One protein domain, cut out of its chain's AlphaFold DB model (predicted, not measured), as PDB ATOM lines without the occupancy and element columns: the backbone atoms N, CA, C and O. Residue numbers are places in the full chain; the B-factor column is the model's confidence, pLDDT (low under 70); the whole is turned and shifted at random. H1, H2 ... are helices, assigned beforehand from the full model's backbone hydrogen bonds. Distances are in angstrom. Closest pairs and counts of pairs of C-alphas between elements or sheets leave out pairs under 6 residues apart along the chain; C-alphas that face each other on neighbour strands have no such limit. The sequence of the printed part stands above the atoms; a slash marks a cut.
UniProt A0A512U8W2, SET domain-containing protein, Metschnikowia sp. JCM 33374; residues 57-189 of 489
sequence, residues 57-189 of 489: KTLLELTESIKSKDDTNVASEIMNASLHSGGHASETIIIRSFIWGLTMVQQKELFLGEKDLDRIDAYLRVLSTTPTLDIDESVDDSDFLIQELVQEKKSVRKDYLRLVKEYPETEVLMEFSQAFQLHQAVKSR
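What this domain is: This is residues 57 to 189 of the 489 residues of the protein "SET domain-containing protein" of Metschnikowia sp. JCM 33374 (UniProt A0A512U8W2). What shape do these coordinates draw? A body of helices is built round H3, with H1 and H2 side by side with it and H7 and H4 crossing it, while the long helix H5 reaches out from this body along the longest axis, and the long link before it runs out so that H5 folds back. What is it made of? The 133 printed residues hold seven named helices, H1 to H7 in chain order, and no named strand: the class is all helix. How large is it? It is compact, with a radius of gyration of the C-alphas of 15.1 A, yet elongated in outline, spanning 52 by 28 by 27 A.

Where its parts are: Where is the longest helix? H5 holds residues 144 to 166 and is 33.0 A long, from C-alpha 144 at (235.095, 224.173, 139.145) to C-alpha 166 at (209.141, 223.537, 118.747). Which helices come before it? H1 holds residues 57 to 67, H2 74 to 84, H3 91 to 110 and H4 121 to 128. H3 is 28.5 A long, and H1 begins at C-alpha 57, (203.648, 207.429, 135.808). Which come after it? H6 holds residues 170 to 173 and H7 176 to 189, 19.8 A long.

How they stand to each other: What does H5 touch? With residues 153 to 160 alone it touches H7, closest at the C-alphas of Val 156 and Phe 180, 6.7 A, at a steep tilt of 60 degrees, opposite ways. H5 and H2 touch only at their ends, closest at C-alphas 81 and 166, 5.7 A. What surrounds the hub, H3? H1, H2 and H3 form an up and down bundle, each helix running against the one before; H2 and H3, a hairpin, touch at C-alphas 79 and 101, 4.9 A, with a shallow tilt of 23 degrees. H3 touches H7 with residues 92 to 100 alone, closest at C-alphas 96 and 183, 5.8 A, and H6 with residues 104 to 108 alone, closest at C-alphas 104 and 173, 5.4 A. Where is H4? It touches H7 about perpendicular, at 80 degrees, closest at C-alphas 127 and 185, 5.6 A. How regular are the backbones? In H1, H2, H3, H4, H5 and H7 every O i to N i+4 pair is within hydrogen-bond range; H6 is too short for such a pair.

The domain as a whole: How far does it reach? The two farthest C-alphas, of Asp 71 and Ser 142, are 52.5 A apart. Are there cuts or long links? The printed part has no cut; the link from H4 to H5, residues 129 to 143, is long. Where is confidence low? Residues 110 to 116, of which 110 belongs to H3, are under 70, against a mean pLDDT of 92.1 over the printed part.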
ATOM      1  N   LYS A  57     204.917 208.105 136.097       95.00
ATOM      2  CA  LYS A  57     203.648 207.429 135.808       95.00
ATOM      3  C   LYS A  57     202.460 208.346 136.075       95.00
ATOM      4  O   LYS A  57     201.611 208.543 135.207       95.00
ATOM      5  N   THR A  58     202.397 208.923 137.266       95.69
ATOM      6  CA  THR A  58     201.299 209.800 137.696       95.69
ATOM      7  C   THR A  58     201.261 211.109 136.904       95.69
ATOM      8  O   THR A  58     200.169 211.600 136.601       95.69
ATOM      9  N   LEU A  59     202.417 211.649 136.499       97.06
ATOM     10  CA  LEU A  59     202.504 212.805 135.599       97.06
ATOM     11  C   LEU A  59     202.032 212.474 134.180       97.06
ATOM     12  O   LEU A  59     201.325 213.284 133.571       97.06
ATOM     13  N   LEU A  60     202.353 211.285 133.667       96.06
ATOM     14  CA  LEU A  60     201.835 210.815 132.383       96.06
ATOM     15  C   LEU A  60     200.311 210.645 132.433       96.06
ATOM     16  O   LEU A  60     199.610 211.184 131.581       96.06
ATOM     17  N   GLU A  61     199.776 209.978 133.458       95.19
ATOM     18  CA  GLU A  61     198.327 209.822 133.657       95.19
ATOM     19  C   GLU A  61     197.605 211.173 133.776       95.19
ATOM     20  O   GLU A  61     196.519 211.361 133.221       95.19
ATOM     21  N   LEU A  62     198.198 212.132 134.496       93.69
ATOM     22  CA  LEU A  62     197.680 213.495 134.594       93.69
ATOM     23  C   LEU A  62     197.646 214.170 133.219       93.69
ATOM     24  O   LEU A  62     196.624 214.734 132.837       93.69
ATOM     25  N   THR A  63     198.741 214.072 132.472       93.38
ATOM     26  CA  THR A  63     198.885 214.660 131.138       93.38
ATOM     27  C   THR A  63     197.864 214.092 130.157       93.38
ATOM     28  O   THR A  63     197.182 214.852 129.476       93.38
ATOM     29  N   GLU A  64     197.697 212.770 130.118       93.69
ATOM     30  CA  GLU A  64     196.701 212.122 129.260       93.69
ATOM     31  C   GLU A  64     195.272 212.492 129.671       93.69
ATOM     32  O   GLU A  64     194.422 212.753 128.816       93.69
ATOM     33  N   SER A  65     195.005 212.627 130.976       91.25
ATOM     34  CA  SER A  65     193.714 213.129 131.447       91.25
ATOM     35  C   SER A  65     193.435 214.561 130.987       91.25
ATOM     36  O   SER A  65     192.282 214.848 130.672       91.25
ATOM     37  N   ILE A  66     194.433 215.448 130.962       90.19
ATOM     38  CA  ILE A  66     194.277 216.832 130.484       90.19
ATOM     39  C   ILE A  66     194.032 216.827 128.972       90.19
ATOM     40  O   ILE A  66     193.030 217.369 128.512       90.19
ATOM     41  N   LYS A  67     194.877 216.122 128.204       90.19
ATOM     42  CA  LYS A  67     194.733 215.990 126.744       90.19
ATOM     43  C   LYS A  67     193.363 215.450 126.337       90.19
ATOM     44  O   LYS A  67     192.780 215.931 125.377       90.19
ATOM     45  N   SER A  68     192.828 214.472 127.073       88.94
ATOM     46  CA  SER A  68     191.533 213.851 126.754       88.94
ATOM     47  C   SER A  68     190.330 214.797 126.860       88.94
ATOM     48  O   SER A  68     189.271 214.493 126.316       88.94
ATOM     49  N   LYS A  69     190.482 215.916 127.575       86.06
ATOM     50  CA  LYS A  69     189.439 216.929 127.766       86.06
ATOM     51  C   LYS A  69     189.667 218.186 126.928       86.06
ATOM     52  O   LYS A  69     188.779 219.029 126.849       86.06
ATOM     53  N   ASP A  70     190.850 218.318 126.337       85.38
ATOM     54  CA  ASP A  70     191.224 219.469 125.535       85.38
ATOM     55  C   ASP A  70     190.777 219.294 124.076       85.38
ATOM     56  O   ASP A  70     191.497 218.760 123.232       85.38
ATOM     57  N   ASP A  71     189.589 219.815 123.767       84.12
ATOM     58  CA  ASP A  71     189.036 219.830 122.407       84.12
ATOM     59  C   ASP A  71     189.864 220.681 121.421       84.12
ATOM     60  O   ASP A  71     189.683 220.577 120.205       84.12
ATOM     61  N   THR A  72     190.759 221.546 121.915       86.31
ATOM     62  CA  THR A  72     191.569 222.454 121.084       86.31
ATOM     63  C   THR A  72     192.926 221.879 120.694       86.31
ATOM     64  O   THR A  72     193.585 222.449 119.825       86.31
ATOM     65  N   ASN A  73     193.330 220.756 121.298       89.62
ATOM     66  CA  ASN A  73     194.635 220.103 121.139       89.62
ATOM     67  C   ASN A  73     195.851 220.940 121.604       89.62
ATOM     68  O   ASN A  73     196.996 220.504 121.468       89.62
ATOM     69  N   VAL A  74     195.630 222.115 122.197       90.81
ATOM     70  CA  VAL A  74     196.677 223.023 122.683       90.81
ATOM     71  C   VAL A  74     197.513 222.393 123.800       90.81
ATOM     72  O   VAL A  74     198.740 222.468 123.768       90.81
ATOM     73  N   ALA A  75     196.885 221.730 124.772       91.81
ATOM     74  CA  ALA A  75     197.583 221.036 125.848       91.81
ATOM     75  C   ALA A  75     198.437 219.885 125.306       91.81
ATOM     76  O   ALA A  75     199.561 219.678 125.756       91.81
ATOM     77  N   SER A  76     197.944 219.160 124.299       93.81
ATOM     78  CA  SER A  76     198.714 218.098 123.646       93.81
ATOM     79  C   SER A  76     199.964 218.649 122.957       93.81
ATOM     80  O   SER A  76     201.057 218.114 123.149       93.81
ATOM     81  N   GLU A  77     199.828 219.748 122.210       95.88
ATOM     82  CA  GLU A  77     200.945 220.419 121.537       95.88
ATOM     83  C   GLU A  77     202.002 220.912 122.530       95.88
ATOM     84  O   GLU A  77     203.183 220.598 122.362       95.88
ATOM     85  N   ILE A  78     201.583 221.600 123.599       96.44
ATOM     86  CA  ILE A  78     202.480 222.097 124.652       96.44
ATOM     87  C   ILE A  78     203.224 220.942 125.330       96.44
ATOM     88  O   ILE A  78     204.449 220.980 125.457       96.44
ATOM     89  N   MET A  79     202.504 219.905 125.760       96.00
ATOM     90  CA  MET A  79     203.102 218.792 126.500       96.00
ATOM     91  C   MET A  79     204.074 217.995 125.633       96.00
ATOM     92  O   MET A  79     205.158 217.645 126.097       96.00
ATOM     93  N   ASN A  80     203.725 217.750 124.367       96.31
ATOM     94  CA  ASN A  80     204.617 217.060 123.442       96.31
ATOM     95  C   ASN A  80     205.882 217.890 123.180       96.31
ATOM     96  O   ASN A  80     206.976 217.347 123.283       96.31
ATOM     97  N   ALA A  81     205.763 219.193 122.901       97.62
ATOM     98  CA  ALA A  81     206.932 220.056 122.702       97.62
ATOM     99  C   ALA A  81     207.834 220.095 123.950       97.62
ATOM    100  O   ALA A  81     209.054 219.954 123.864       97.62
ATOM    101  N   SER A  82     207.241 220.214 125.142       97.25
ATOM    102  CA  SER A  82     208.003 220.252 126.395       97.25
ATOM    103  C   SER A  82     208.780 218.957 126.654       97.25
ATOM    104  O   SER A  82     209.958 219.001 127.025       97.25
ATOM    105  N   LEU A  83     208.166 217.796 126.408       95.56
ATOM    106  CA  LEU A  83     208.809 216.491 126.592       95.56
ATOM    107  C   LEU A  83     209.909 216.213 125.552       95.56
ATOM    108  O   LEU A  83     210.930 215.628 125.907       95.56
ATOM    109  N   HIS A  84     209.765 216.677 124.306       94.19
ATOM    110  CA  HIS A  84     210.804 216.539 123.273       94.19
ATOM    111  C   HIS A  84     211.973 217.526 123.438       94.19
ATOM    112  O   HIS A  84     213.082 217.275 122.956       94.19
ATOM    113  N   SER A  85     211.766 218.625 124.171       93.25
ATOM    114  CA  SER A  85     212.799 219.643 124.397       93.25
ATOM    115  C   SER A  85     213.943 219.201 125.323       93.25
ATOM    116  O   SER A  85     215.000 219.836 125.330       93.25
ATOM    117  N   GLY A  86     213.763 218.120 126.093       82.62
ATOM    118  CA  GLY A  86     214.756 217.598 127.038       82.62
ATOM    119  C   GLY A  86     216.039 217.102 126.360       82.62
ATOM    120  O   GLY A  86     216.035 216.656 125.214       82.62
ATOM    121  N   GLY A  87     217.193 217.274 127.015       76.31
ATOM    122  CA  GLY A  87     218.496 216.766 126.554       76.31
ATOM    123  C   GLY A  87     218.655 215.262 126.739       76.31
ATOM    124  O   GLY A  87     217.747 214.490 126.452       76.31
ATOM    125  N   HIS A  88     219.824 214.838 127.224       75.44
ATOM    126  CA  HIS A  88     219.984 213.474 127.726       75.44
ATOM    127  C   HIS A  88     218.961 213.244 128.845       75.44
ATOM    128  O   HIS A  88     218.947 213.986 129.826       75.44
ATOM    129  N   ALA A  89     218.068 212.274 128.658       78.19
ATOM    130  CA  ALA A  89     216.932 212.076 129.541       78.19
ATOM    131  C   ALA A  89     217.375 211.399 130.847       78.19
ATOM    132  O   ALA A  89     217.707 210.218 130.855       78.19
ATOM    133  N   SER A  90     217.376 212.155 131.945       91.56
ATOM    134  CA  SER A  90     217.253 211.611 133.301       91.56
ATOM    135  C   SER A  90     215.811 211.770 133.779       91.56
ATOM    136  O   SER A  90     215.088 212.633 133.272       91.56
ATOM    137  N   GLU A  91     215.380 210.988 134.770       94.38
ATOM    138  CA  GLU A  91     214.015 211.094 135.308       94.38
ATOM    139  C   GLU A  91     213.701 212.515 135.797       94.38
ATOM    140  O   GLU A  91     212.666 213.074 135.443       94.38
ATOM    141  N   THR A  92     214.642 213.166 136.493       95.75
ATOM    142  CA  THR A  92     214.516 214.568 136.926       95.75
ATOM    143  C   THR A  92     214.313 215.529 135.750       95.75
ATOM    144  O   THR A  92     213.493 216.443 135.837       95.75
ATOM    145  N   ILE A  93     215.022 215.327 134.631       96.06
ATOM    146  CA  ILE A  93     214.861 216.143 133.414       96.06
ATOM    147  C   ILE A  93     213.479 215.922 132.788       96.06
ATOM    148  O   ILE A  93     212.859 216.888 132.337       96.06
ATOM    149  N   ILE A  94     212.976 214.685 132.789       97.00
ATOM    150  CA  ILE A  94     211.640 214.364 132.274       97.00
ATOM    151  C   ILE A  94     210.560 214.995 133.165       97.00
ATOM    152  O   ILE A  94     209.662 215.661 132.648       97.00
ATOM    153  N   ILE A  95     210.665 214.862 134.493       97.88
ATOM    154  CA  ILE A  95     209.753 215.502 135.456       97.88
ATOM    155  C   ILE A  95     209.763 217.017 135.261       97.88
ATOM    156  O   ILE A  95     208.703 217.624 135.131       97.88
ATOM    157  N   ARG A  96     210.941 217.638 135.147       97.62
ATOM    158  CA  ARG A  96     211.065 219.065 134.822       97.62
ATOM    159  C   ARG A  96     210.322 219.420 133.533       97.62
ATOM    160  O   ARG A  96     209.597 220.409 133.521       97.62
ATOM    161  N   SER A  97     210.471 218.634 132.468       97.88
ATOM    162  CA  SER A  97     209.743 218.854 131.212       97.88
ATOM    163  C   SER A  97     208.222 218.721 131.381       97.88
ATOM    164  O   SER A  97     207.480 219.509 130.791       97.88
ATOM    165  N   PHE A  98     207.724 217.810 132.225       97.94
ATOM    166  CA  PHE A  98     206.303 217.800 132.595       97.94
ATOM    167  C   PHE A  98     205.898 219.097 133.300       97.94
ATOM    168  O   PHE A  98     204.901 219.703 132.920       97.94
ATOM    169  N   ILE A  99     206.677 219.549 134.286       98.31
ATOM    170  CA  ILE A  99     206.384 220.776 135.039       98.31
ATOM    171  C   ILE A  99     206.380 222.007 134.126       98.31
ATOM    172  O   ILE A  99     205.438 222.788 134.191       98.31
ATOM    173  N   TRP A 100     207.352 222.151 133.220       98.25
ATOM    174  CA  TRP A 100     207.360 223.214 132.206       98.25
ATOM    175  C   TRP A 100     206.087 223.217 131.355       98.25
ATOM    176  O   TRP A 100     205.432 224.252 131.224       98.25
ATOM    177  N   GLY A 101     205.701 222.051 130.826       97.50
ATOM    178  CA  GLY A 101     204.500 221.916 130.007       97.50
ATOM    179  C   GLY A 101     203.233 222.256 130.793       97.50
ATOM    180  O   GLY A 101     202.427 223.065 130.344       97.50
ATOM    181  N   LEU A 102     203.088 221.716 132.005       96.56
ATOM    182  CA  LEU A 102     201.937 221.970 132.876       96.56
ATOM    183  C   LEU A 102     201.848 223.440 133.309       96.56
ATOM    184  O   LEU A 102     200.750 223.989 133.360       96.56
ATOM    185  N   THR A 103     202.978 224.106 133.563       96.31
ATOM    186  CA  THR A 103     203.010 225.553 133.818       96.31
ATOM    187  C   THR A 103     202.548 226.341 132.594       96.31
ATOM    188  O   THR A 103     201.729 227.246 132.738       96.31
ATOM    189  N   MET A 104     203.000 225.997 131.386       96.25
ATOM    190  CA  MET A 104     202.544 226.665 130.161       96.25
ATOM    191  C   MET A 104     201.051 226.436 129.890       96.25
ATOM    192  O   MET A 104     200.353 227.384 129.527       96.25
ATOM    193  N   VAL A 105     200.541 225.217 130.115       93.75
ATOM    194  CA  VAL A 105     199.099 224.920 130.046       93.75
ATOM    195  C   VAL A 105     198.338 225.769 131.067       93.75
ATOM    196  O   VAL A 105     197.343 226.387 130.703       93.75
ATOM    197  N   GLN A 106     198.842 225.903 132.302       91.75
ATOM    198  CA  GLN A 106     198.234 226.757 133.330       91.75
ATOM    199  C   GLN A 106     198.150 228.216 132.889       91.75
ATOM    200  O   GLN A 106     197.104 228.846 133.033       91.75
ATOM    201  N   GLN A 107     199.232 228.758 132.326       90.62
ATOM    202  CA  GLN A 107     199.226 230.125 131.812       90.62
ATOM    203  C   GLN A 107     198.226 230.270 130.667       90.62
ATOM    204  O   GLN A 107     197.463 231.229 130.644       90.62
ATOM    205  N   LYS A 108     198.147 229.292 129.760       87.56
ATOM    206  CA  LYS A 108     197.186 229.300 128.653       87.56
ATOM    207  C   LYS A 108     195.728 229.216 129.123       87.56
ATOM    208  O   LYS A 108     194.896 229.959 128.607       87.56
ATOM    209  N   GLU A 109     195.419 228.377 130.111       77.19
ATOM    210  CA  GLU A 109     194.082 228.264 130.718       77.19
ATOM    211  C   GLU A 109     193.678 229.532 131.473       77.19
ATOM    212  O   GLU A 109     192.528 229.953 131.368       77.19
ATOM    213  N   LEU A 110     194.605 230.218 132.149       61.72
ATOM    214  CA  LEU A 110     194.339 231.542 132.728       61.72
ATOM    215  C   LEU A 110     193.872 232.553 131.664       61.72
ATOM    216  O   LEU A 110     193.080 233.447 131.969       61.72
ATOM    217  N   PHE A 111     194.299 232.390 130.406       57.56
ATOM    218  CA  PHE A 111     193.827 233.197 129.279       57.56
ATOM    219  C   PHE A 111     192.488 232.718 128.674       57.56
ATOM    220  O   PHE A 111     191.880 233.482 127.922       57.56
ATOM    221  N   LEU A 112     192.009 231.503 128.987       54.12
ATOM    222  CA  LEU A 112     190.851 230.859 128.333       54.12
ATOM    223  C   LEU A 112     189.701 230.425 129.285       54.12
ATOM    224  O   LEU A 112     188.589 230.212 128.801       54.12
ATOM    225  N   GLY A 113     189.915 230.375 130.609       53.84
ATOM    226  CA  GLY A 113     188.967 229.941 131.657       53.84
ATOM    227  C   GLY A 113     189.287 228.545 132.239       53.84
ATOM    228  O   GLY A 113     189.440 227.595 131.485       53.84
ATOM    229  N   GLU A 114     189.379 228.411 133.573       56.09
ATOM    230  CA  GLU A 114     189.973 227.246 134.285       56.09
ATOM    231  C   GLU A 114     188.978 226.149 134.718       56.09
ATOM    232  O   GLU A 114     187.907 226.517 135.209       56.09
ATOM    233  N   LYS A 115     189.393 224.855 134.659       63.06
ATOM    234  CA  LYS A 115     189.059 223.734 135.603       63.06
ATOM    235  C   LYS A 115     189.927 222.451 135.481       63.06
ATOM    236  O   LYS A 115     189.705 221.516 136.255       63.06
ATOM    237  N   ASP A 116     190.873 222.326 134.544       69.69
ATOM    238  CA  ASP A 116     191.464 221.004 134.244       69.69
ATOM    239  C   ASP A 116     192.775 220.677 134.972       69.69
ATOM    240  O   ASP A 116     193.117 219.498 135.123       69.69
ATOM    241  N   LEU A 117     193.439 221.681 135.551       83.69
ATOM    242  CA  LEU A 117     194.691 221.524 136.303       83.69
ATOM    243  C   LEU A 117     194.540 221.381 137.822       83.69
ATOM    244  O   LEU A 117     195.554 221.289 138.520       83.69
ATOM    245  N   ASP A 118     193.317 221.266 138.351       86.38
ATOM    246  CA  ASP A 118     193.035 221.191 139.797       86.38
ATOM    247  C   ASP A 118     193.887 220.136 140.539       86.38
ATOM    248  O   ASP A 118     194.017 220.160 141.767       86.38
ATOM    249  N   ARG A 119     194.385 219.113 139.829       90.81
ATOM    250  CA  ARG A 119     195.209 218.032 140.391       90.81
ATOM    251  C   ARG A 119     196.619 218.455 140.780       90.81
ATOM    252  O   ARG A 119     197.201 217.723 141.567       90.81
ATOM    253  N   ILE A 120     197.152 219.559 140.254       94.94
ATOM    254  CA  ILE A 120     198.543 219.990 140.484       94.94
ATOM    255  C   ILE A 120     198.711 221.514 140.596       94.94
ATOM    256  O   ILE A 120     199.740 221.975 141.078       94.94
ATOM    257  N   ASP A 121     197.716 222.312 140.197       93.31
ATOM    258  CA  ASP A 121     197.788 223.776 140.091       93.31
ATOM    259  C   ASP A 121     198.391 224.479 141.323       93.31
ATOM    260  O   ASP A 121     199.241 225.363 141.187       93.31
ATOM    261  N   ALA A 122     197.982 224.083 142.533       95.44
ATOM    262  CA  ALA A 122     198.483 224.671 143.768       95.44
ATOM    263  C   ALA A 122     199.943 224.307 144.019       95.44
ATOM    264  O   ALA A 122     200.699 225.148 144.504       95.44
ATOM    265  N   TYR A 123     200.351 223.098 143.641       97.75
ATOM    266  CA  TYR A 123     201.733 222.663 143.755       97.75
ATOM    267  C   TYR A 123     202.631 223.313 142.690       97.75
ATOM    268  O   TYR A 123     203.737 223.728 143.015       97.75
ATOM    269  N   LEU A 124     202.143 223.565 141.468       96.88
ATOM    270  CA  LEU A 124     202.881 224.374 140.479       96.88
ATOM    271  C   LEU A 124     203.191 225.783 141.007       96.88
ATOM    272  O   LEU A 124     204.281 226.310 140.774       96.88
ATOM    273  N   ARG A 125     202.268 226.386 141.771       95.94
ATOM    274  CA  ARG A 125     202.503 227.675 142.447       95.94
ATOM    275  C   ARG A 125     203.550 227.566 143.559       95.94
ATOM    276  O   ARG A 125     204.317 228.509 143.755       95.94
ATOM    277  N   VAL A 126     203.606 226.433 144.267       96.81
ATOM    278  CA  VAL A 126     204.675 226.145 145.240       96.81
ATOM    279  C   VAL A 126     206.025 226.079 144.538       96.81
ATOM    280  O   VAL A 126     206.944 226.811 144.909       96.81
ATOM    281  N   LEU A 127     206.126 225.278 143.475       97.62
ATOM    282  CA  LEU A 127     207.350 225.145 142.690       97.62
ATOM    283  C   LEU A 127     207.788 226.500 142.137       97.62
ATOM    284  O   LEU A 127     208.925 226.879 142.366       97.62
ATOM    285  N   SER A 128     206.876 227.284 141.553       95.81
ATOM    286  CA  SER A 128     207.165 228.608 140.968       95.81
ATOM    287  C   SER A 128     207.628 229.670 141.976       95.81
ATOM    288  O   SER A 128     208.135 230.718 141.588       95.81
ATOM    289  N   THR A 129     207.409 229.443 143.275       94.06
ATOM    290  CA  THR A 129     207.810 230.369 144.351       94.06
ATOM    291  C   THR A 129     208.878 229.786 145.270       94.06
ATOM    292  O   THR A 129     209.230 230.404 146.275       94.06
ATOM    293  N   THR A 130     209.408 228.608 144.932       94.06
ATOM    294  CA  THR A 130     210.509 227.986 145.664       94.06
ATOM    295  C   THR A 130     211.763 228.848 145.511       94.06
ATOM    296  O   THR A 130     212.116 229.176 144.375       94.06
ATOM    297  N   PRO A 131     212.438 229.221 146.614       91.56
ATOM    298  CA  PRO A 131     213.738 229.875 146.548       91.56
ATOM    299  C   PRO A 131     214.746 228.980 145.827       91.56
ATOM    300  O   PRO A 131     214.857 227.796 146.133       91.56
ATOM    301  N   THR A 132     215.476 229.540 144.869       92.50
ATOM    302  CA  THR A 132     216.435 228.795 144.046       92.50
ATOM    303  C   THR A 132     217.748 229.542 143.951       92.50
ATOM    304  O   THR A 132     217.767 230.774 143.953       92.50
ATOM    305  N   LEU A 133     218.839 228.797 143.795       93.12
ATOM    306  CA  LEU A 133     220.127 229.382 143.472       93.12
ATOM    307  C   LEU A 133     220.171 229.759 141.986       93.12
ATOM    308  O   LEU A 133     220.136 228.878 141.121       93.12
ATOM    309  N   ASP A 134     220.273 231.059 141.709       91.94
ATOM    310  CA  ASP A 134     220.569 231.563 140.372       91.94
ATOM    311  C   ASP A 134     222.040 231.973 140.248       91.94
ATOM    312  O   ASP A 134     222.658 232.454 141.198       91.94
ATOM    313  N   ILE A 135     222.600 231.765 139.060       92.62
ATOM    314  CA  ILE A 135     223.985 232.082 138.726       92.62
ATOM    315  C   ILE A 135     224.040 232.796 137.378       92.62
ATOM    316  O   ILE A 135     223.322 232.442 136.443       92.62
ATOM    317  N   ASP A 136     224.878 233.818 137.253       92.19
ATOM    318  CA  ASP A 136     225.076 234.496 135.975       92.19
ATOM    319  C   ASP A 136     225.958 233.633 135.048       92.19
ATOM    320  O   ASP A 136     227.028 233.157 135.424       92.19
ATOM    321  N   GLU A 137     225.499 233.410 133.814       92.38
ATOM    322  CA  GLU A 137     226.196 232.594 132.809       92.38
ATOM    323  C   GLU A 137     227.505 233.225 132.303       92.38
ATOM    324  O   GLU A 137     228.303 232.539 131.648       92.38
ATOM    325  N   SER A 138     227.695 234.522 132.570       91.19
ATOM    326  CA  SER A 138     228.885 235.307 132.236       91.19
ATOM    327  C   SER A 138     229.974 235.268 133.311       91.19
ATOM    328  O   SER A 138     231.058 235.804 133.083       91.19
ATOM    329  N   VAL A 139     229.720 234.614 134.453       89.44
ATOM    330  CA  VAL A 139     230.703 234.455 135.531       89.44
ATOM    331  C   VAL A 139     231.929 233.691 135.023       89.44
ATOM    332  O   VAL A 139     231.873 232.498 134.721       89.44
ATOM    333  N   ASP A 140     233.054 234.398 134.967       86.12
ATOM    334  CA  ASP A 140     234.383 233.851 134.690       86.12
ATOM    335  C   ASP A 140     235.104 233.589 136.021       86.12
ATOM    336  O   ASP A 140     235.935 234.371 136.480       86.12
ATOM    337  N   ASP A 141     234.685 232.524 136.709       87.56
ATOM    338  CA  ASP A 141     235.290 232.061 137.962       87.56
ATOM    339  C   ASP A 141     236.148 230.817 137.699       87.56
ATOM    340  O   ASP A 141     235.738 229.916 136.970       87.56
ATOM    341  N   SER A 142     237.338 230.741 138.291       85.81
ATOM    342  CA  SER A 142     238.212 229.569 138.149       85.81
ATOM    343  C   SER A 142     237.730 228.352 138.943       85.81
ATOM    344  O   SER A 142     238.262 227.257 138.764       85.81
ATOM    345  N   ASP A 143     236.776 228.541 139.856       90.25
ATOM    346  CA  ASP A 143     236.211 227.474 140.669       90.25
ATOM    347  C   ASP A 143     235.386 226.495 139.831       90.25
ATOM    348  O   ASP A 143     234.446 226.867 139.125       90.25
ATOM    349  N   PHE A 144     235.728 225.213 139.940       90.44
ATOM    350  CA  PHE A 144     235.095 224.173 139.145       90.44
ATOM    351  C   PHE A 144     233.600 224.017 139.445       90.44
ATOM    352  O   PHE A 144     232.824 223.895 138.502       90.44
ATOM    353  N   LEU A 145     233.179 224.065 140.714       93.50
ATOM    354  CA  LEU A 145     231.769 223.906 141.078       93.50
ATOM    355  C   LEU A 145     230.933 225.063 140.524       93.50
ATOM    356  O   LEU A 145     229.845 224.852 139.993       93.50
ATOM    357  N   ILE A 146     231.460 226.287 140.587       94.62
ATOM    358  CA  ILE A 146     230.801 227.466 140.012       94.62
ATOM    359  C   ILE A 146     230.668 227.309 138.495       94.62
ATOM    360  O   ILE A 146     229.593 227.548 137.945       94.62
ATOM    361  N   GLN A 147     231.720 226.839 137.820       93.44
ATOM    362  CA  GLN A 147     231.648 226.552 136.389       93.44
ATOM    363  C   GLN A 147     230.635 225.449 136.065       93.44
ATOM    364  O   GLN A 147     229.910 225.579 135.082       93.44
ATOM    365  N   GLU A 148     230.510 224.403 136.884       93.81
ATOM    366  CA  GLU A 148     229.466 223.387 136.703       93.81
ATOM    367  C   GLU A 148     228.055 223.978 136.798       93.81
ATOM    368  O   GLU A 148     227.217 223.670 135.953       93.81
ATOM    369  N   LEU A 149     227.799 224.863 137.766       95.88
ATOM    370  CA  LEU A 149     226.513 225.558 137.901       95.88
ATOM    371  C   LEU A 149     226.219 226.448 136.682       95.88
ATOM    372  O   LEU A 149     225.096 226.469 136.170       95.88
ATOM    373  N   VAL A 150     227.238 227.143 136.160       96.44
ATOM    374  CA  VAL A 150     227.133 227.921 134.915       96.44
ATOM    375  C   VAL A 150     226.809 227.014 133.723       96.44
ATOM    376  O   VAL A 150     225.935 227.345 132.916       96.44
ATOM    377  N   GLN A 151     227.497 225.877 133.586       94.94
ATOM    378  CA  GLN A 151     227.246 224.931 132.494       94.94
ATOM    379  C   GLN A 151     225.862 224.290 132.597       94.94
ATOM    380  O   GLN A 151     225.202 224.108 131.572       94.94
ATOM    381  N   GLU A 152     225.383 224.006 133.807       95.25
ATOM    382  CA  GLU A 152     224.023 223.531 134.030       95.25
ATOM    383  C   GLU A 152     222.999 224.549 133.519       95.25
ATOM    384  O   GLU A 152     222.153 224.197 132.697       95.25
ATOM    385  N   LYS A 153     223.121 225.828 133.900       97.12
ATOM    386  CA  LYS A 153     222.224 226.883 133.405       97.12
ATOM    387  C   LYS A 153     222.267 227.018 131.881       97.12
ATOM    388  O   LYS A 153     221.210 227.100 131.250       97.12
ATOM    389  N   LYS A 154     223.455 226.941 131.270       96.44
ATOM    390  CA  LYS A 154     223.624 226.927 129.804       96.44
ATOM    391  C   LYS A 154     222.945 225.718 129.155       96.44
ATOM    392  O   LYS A 154     222.323 225.852 128.099       96.44
ATOM    393  N   SER A 155     223.024 224.544 129.782       95.50
ATOM    394  CA  SER A 155     222.336 223.338 129.316       95.50
ATOM    395  C   SER A 155     220.817 223.504 129.383       95.50
ATOM    396  O   SER A 155     220.129 223.242 128.400       95.50
ATOM    397  N   VAL A 156     220.286 224.019 130.496       96.88
ATOM    398  CA  VAL A 156     218.848 224.300 130.638       96.88
ATOM    399  C   VAL A 156     218.389 225.348 129.622       96.88
ATOM    400  O   VAL A 156     217.326 225.199 129.023       96.88
ATOM    401  N   ARG A 157     219.208 226.371 129.341       97.69
ATOM    402  CA  ARG A 157     218.937 227.353 128.280       97.69
ATOM    403  C   ARG A 157     218.848 226.701 126.908       97.69
ATOM    404  O   ARG A 157     217.965 227.047 126.128       97.69
ATOM    405  N   LYS A 158     219.735 225.756 126.597       97.12
ATOM    406  CA  LYS A 158     219.684 225.007 125.336       97.12
ATOM    407  C   LYS A 158     218.390 224.194 125.213       97.12
ATOM    408  O   LYS A 158     217.808 224.171 124.131       97.12
ATOM    409  N   ASP A 159     217.939 223.557 126.291       97.31
ATOM    410  CA  ASP A 159     216.660 222.832 126.336       97.31
ATOM    411  C   ASP A 159     215.480 223.788 126.120       97.31
ATOM    412  O   ASP A 159     214.659 223.573 125.233       97.31
ATOM    413  N   TYR A 160     215.462 224.911 126.840       98.19
ATOM    414  CA  TYR A 160     214.448 225.954 126.684       98.19
ATOM    415  C   TYR A 160     214.392 226.511 125.251       98.19
ATOM    416  O   TYR A 160     213.318 226.658 124.680       98.19
ATOM    417  N   LEU A 161     215.535 226.771 124.609       97.88
ATOM    418  CA  LEU A 161     215.561 227.243 123.219       97.88
ATOM    419  C   LEU A 161     215.057 226.188 122.222       97.88
ATOM    420  O   LEU A 161     214.504 226.549 121.182       97.88
ATOM    421  N   ARG A 162     215.224 224.892 122.519       97.56
ATOM    422  CA  ARG A 162     214.585 223.824 121.736       97.56
ATOM    423  C   ARG A 162     213.073 223.844 121.916       97.56
ATOM    424  O   ARG A 162     212.372 223.790 120.911       97.56
ATOM    425  N   LEU A 163     212.592 224.030 123.144       98.00
ATOM    426  CA  LEU A 163     211.168 224.205 123.427       98.00
ATOM    427  C   LEU A 163     210.579 225.404 122.669       98.00
ATOM    428  O   LEU A 163     209.587 225.246 121.970       98.00
ATOM    429  N   VAL A 164     211.230 226.572 122.704       98.25
ATOM    430  CA  VAL A 164     210.809 227.761 121.933       98.25
ATOM    431  C   VAL A 164     210.777 227.474 120.431       98.25
ATOM    432  O   VAL A 164     209.872 227.914 119.728       98.25
ATOM    433  N   LYS A 165     211.746 226.717 119.909       97.44
ATOM    434  CA  LYS A 165     211.768 226.346 118.491       97.44
ATOM    435  C   LYS A 165     210.602 225.425 118.111       97.44
ATOM    436  O   LYS A 165     210.077 225.556 117.008       97.44
ATOM    437  N   GLU A 166     210.238 224.486 118.978       96.81
ATOM    438  CA  GLU A 166     209.141 223.537 118.747       96.81
ATOM    439  C   GLU A 166     207.762 224.158 118.993       96.81
ATOM    440  O   GLU A 166     206.818 223.862 118.263       96.81
ATOM    441  N   TYR A 167     207.659 225.064 119.966       97.44
ATOM    442  CA  TYR A 167     206.444 225.787 120.322       97.44
ATOM    443  C   TYR A 167     206.754 227.283 120.536       97.44
ATOM    444  O   TYR A 167     207.034 227.704 121.661       97.44
ATOM    445  N   PRO A 168     206.710 228.121 119.479       96.62
ATOM    446  CA  PRO A 168     207.126 229.530 119.541       96.62
ATOM    447  C   PRO A 168     206.390 230.398 120.565       96.62
ATOM    448  O   PRO A 168     206.953 231.369 121.060       96.62
ATOM    449  N   GLU A 169     205.155 230.047 120.932       96.19
ATOM    450  CA  GLU A 169     204.412 230.765 121.977       96.19
ATOM    451  C   GLU A 169     204.995 230.567 123.388       96.19
ATOM    452  O   GLU A 169     204.580 231.260 124.315       96.19
ATOM    453  N   THR A 170     205.981 229.675 123.563       96.88
ATOM    454  CA  THR A 170     206.678 229.454 124.841       96.88
ATOM    455  C   THR A 170     207.162 230.756 125.463       96.88
ATOM    456  O   THR A 170     206.912 230.970 126.641       96.88
ATOM    457  N   GLU A 171     207.769 231.664 124.691       94.62
ATOM    458  CA  GLU A 171     208.316 232.918 125.239       94.62
ATOM    459  C   GLU A 171     207.248 233.838 125.845       94.62
ATOM    460  O   GLU A 171     207.563 234.677 126.684       94.62
ATOM    461  N   VAL A 172     205.986 233.681 125.435       95.75
ATOM    462  CA  VAL A 172     204.848 234.423 125.994       95.75
ATOM    463  C   VAL A 172     204.294 233.724 127.236       95.75
ATOM    464  O   VAL A 172     203.795 234.387 128.143       95.75
ATOM    465  N   LEU A 173     204.350 232.391 127.270       96.00
ATOM    466  CA  LEU A 173     203.766 231.576 128.337       96.00
ATOM    467  C   LEU A 173     204.717 231.346 129.512       96.00
ATOM    468  O   LEU A 173     204.253 231.157 130.629       96.00
ATOM    469  N   MET A 174     206.025 231.313 129.279       96.94
ATOM    470  CA  MET A 174     207.022 231.031 130.304       96.94
ATOM    471  C   MET A 174     208.375 231.585 129.865       96.94
ATOM    472  O   MET A 174     208.989 231.070 128.935       96.94
ATOM    473  N   GLU A 175     208.869 232.608 130.555       97.38
ATOM    474  CA  GLU A 175     210.202 233.155 130.294       97.38
ATOM    475  C   GLU A 175     211.311 232.180 130.729       97.38
ATOM    476  O   GLU A 175     211.124 231.335 131.608       97.38
ATOM    477  N   PHE A 176     212.523 232.342 130.182       98.00
ATOM    478  CA  PHE A 176     213.666 231.502 130.564       98.00
ATOM    479  C   PHE A 176     213.992 231.566 132.067       98.00
ATOM    480  O   PHE A 176     214.360 230.552 132.656       98.00
ATOM    481  N   SER A 177     213.856 232.737 132.695       97.06
ATOM    482  CA  SER A 177     214.061 232.916 134.140       97.06
ATOM    483  C   SER A 177     213.143 231.997 134.952       97.06
ATOM    484  O   SER A 177     213.606 231.310 135.861       97.06
ATOM    485  N   GLN A 178     211.867 231.913 134.570       97.56
ATOM    486  CA  GLN A 178     210.890 231.011 135.171       97.56
ATOM    487  C   GLN A 178     211.201 229.545 134.852       97.56
ATOM    488  O   GLN A 178     211.151 228.704 135.745       97.56
ATOM    489  N   ALA A 179     211.580 229.221 133.614       98.12
ATOM    490  CA  ALA A 179     211.956 227.857 133.239       98.12
ATOM    491  C   ALA A 179     213.160 227.344 134.057       98.12
ATOM    492  O   ALA A 179     213.146 226.212 134.548       98.12
ATOM    493  N   PHE A 180     214.183 228.183 134.250       98.00
ATOM    494  CA  PHE A 180     215.350 227.852 135.070       98.00
ATOM    495  C   PHE A 180     215.008 227.769 136.565       98.00
ATOM    496  O   PHE A 180     215.466 226.854 137.247       98.00
ATOM    497  N   GLN A 181     214.148 228.659 137.065       97.88
ATOM    498  CA  GLN A 181     213.622 228.584 138.427       97.88
ATOM    499  C   GLN A 181     212.885 227.254 138.663       97.88
ATOM    500  O   GLN A 181     213.165 226.564 139.639       97.88
ATOM    501  N   LEU A 182     212.012 226.834 137.742       98.38
ATOM    502  CA  LEU A 182     211.308 225.553 137.835       98.38
ATOM    503  C   LEU A 182     212.263 224.360 137.738       98.38
ATOM    504  O   LEU A 182     212.068 223.376 138.446       98.38
ATOM    505  N   HIS A 183     213.314 224.444 136.914       97.81
ATOM    506  CA  HIS A 183     214.375 223.431 136.871       97.81
ATOM    507  C   HIS A 183     215.019 223.242 138.244       97.81
ATOM    508  O   HIS A 183     215.068 222.119 138.743       97.81
ATOM    509  N   GLN A 184     215.441 224.336 138.879       97.94
ATOM    510  CA  GLN A 184     216.057 224.283 140.203       97.94
ATOM    511  C   GLN A 184     215.067 223.831 141.282       97.94
ATOM    512  O   GLN A 184     215.440 223.052 142.154       97.94
ATOM    513  N   ALA A 185     213.804 224.263 141.210       97.94
ATOM    514  CA  ALA A 185     212.762 223.852 142.149       97.94
ATOM    515  C   ALA A 185     212.445 222.353 142.053       97.94
ATOM    516  O   ALA A 185     212.255 221.711 143.078       97.94
ATOM    517  N   VAL A 186     212.401 221.784 140.844       98.19
ATOM    518  CA  VAL A 186     212.235 220.335 140.663       98.19
ATOM    519  C   VAL A 186     213.461 219.607 141.198       98.19
ATOM    520  O   VAL A 186     213.324 218.714 142.029       98.19
ATOM    521  N   LYS A 187     214.661 220.019 140.779       97.00
ATOM    522  CA  LYS A 187     215.924 219.391 141.184       97.00
ATOM    523  C   LYS A 187     216.101 219.328 142.705       97.00
ATOM    524  O   LYS A 187     216.571 218.313 143.203       97.00
ATOM    525  N   SER A 188     215.711 220.377 143.429       96.94
ATOM    526  CA  SER A 188     215.873 220.453 144.884       96.94
ATOM    527  C   SER A 188     214.765 219.769 145.690       96.94
ATOM    528  O   SER A 188     214.906 219.649 146.905       96.94
ATOM    529  N   ARG A 189     213.664 219.348 145.052       97.50
ATOM    530  CA  ARG A 189     212.467 218.804 145.725       97.50
ATOM    531  C   ARG A 189     212.117 217.372 145.336       97.50
ATOM    532  O   ARG A 189     211.224 216.790 145.950       97.50
TER     533      ARG A 189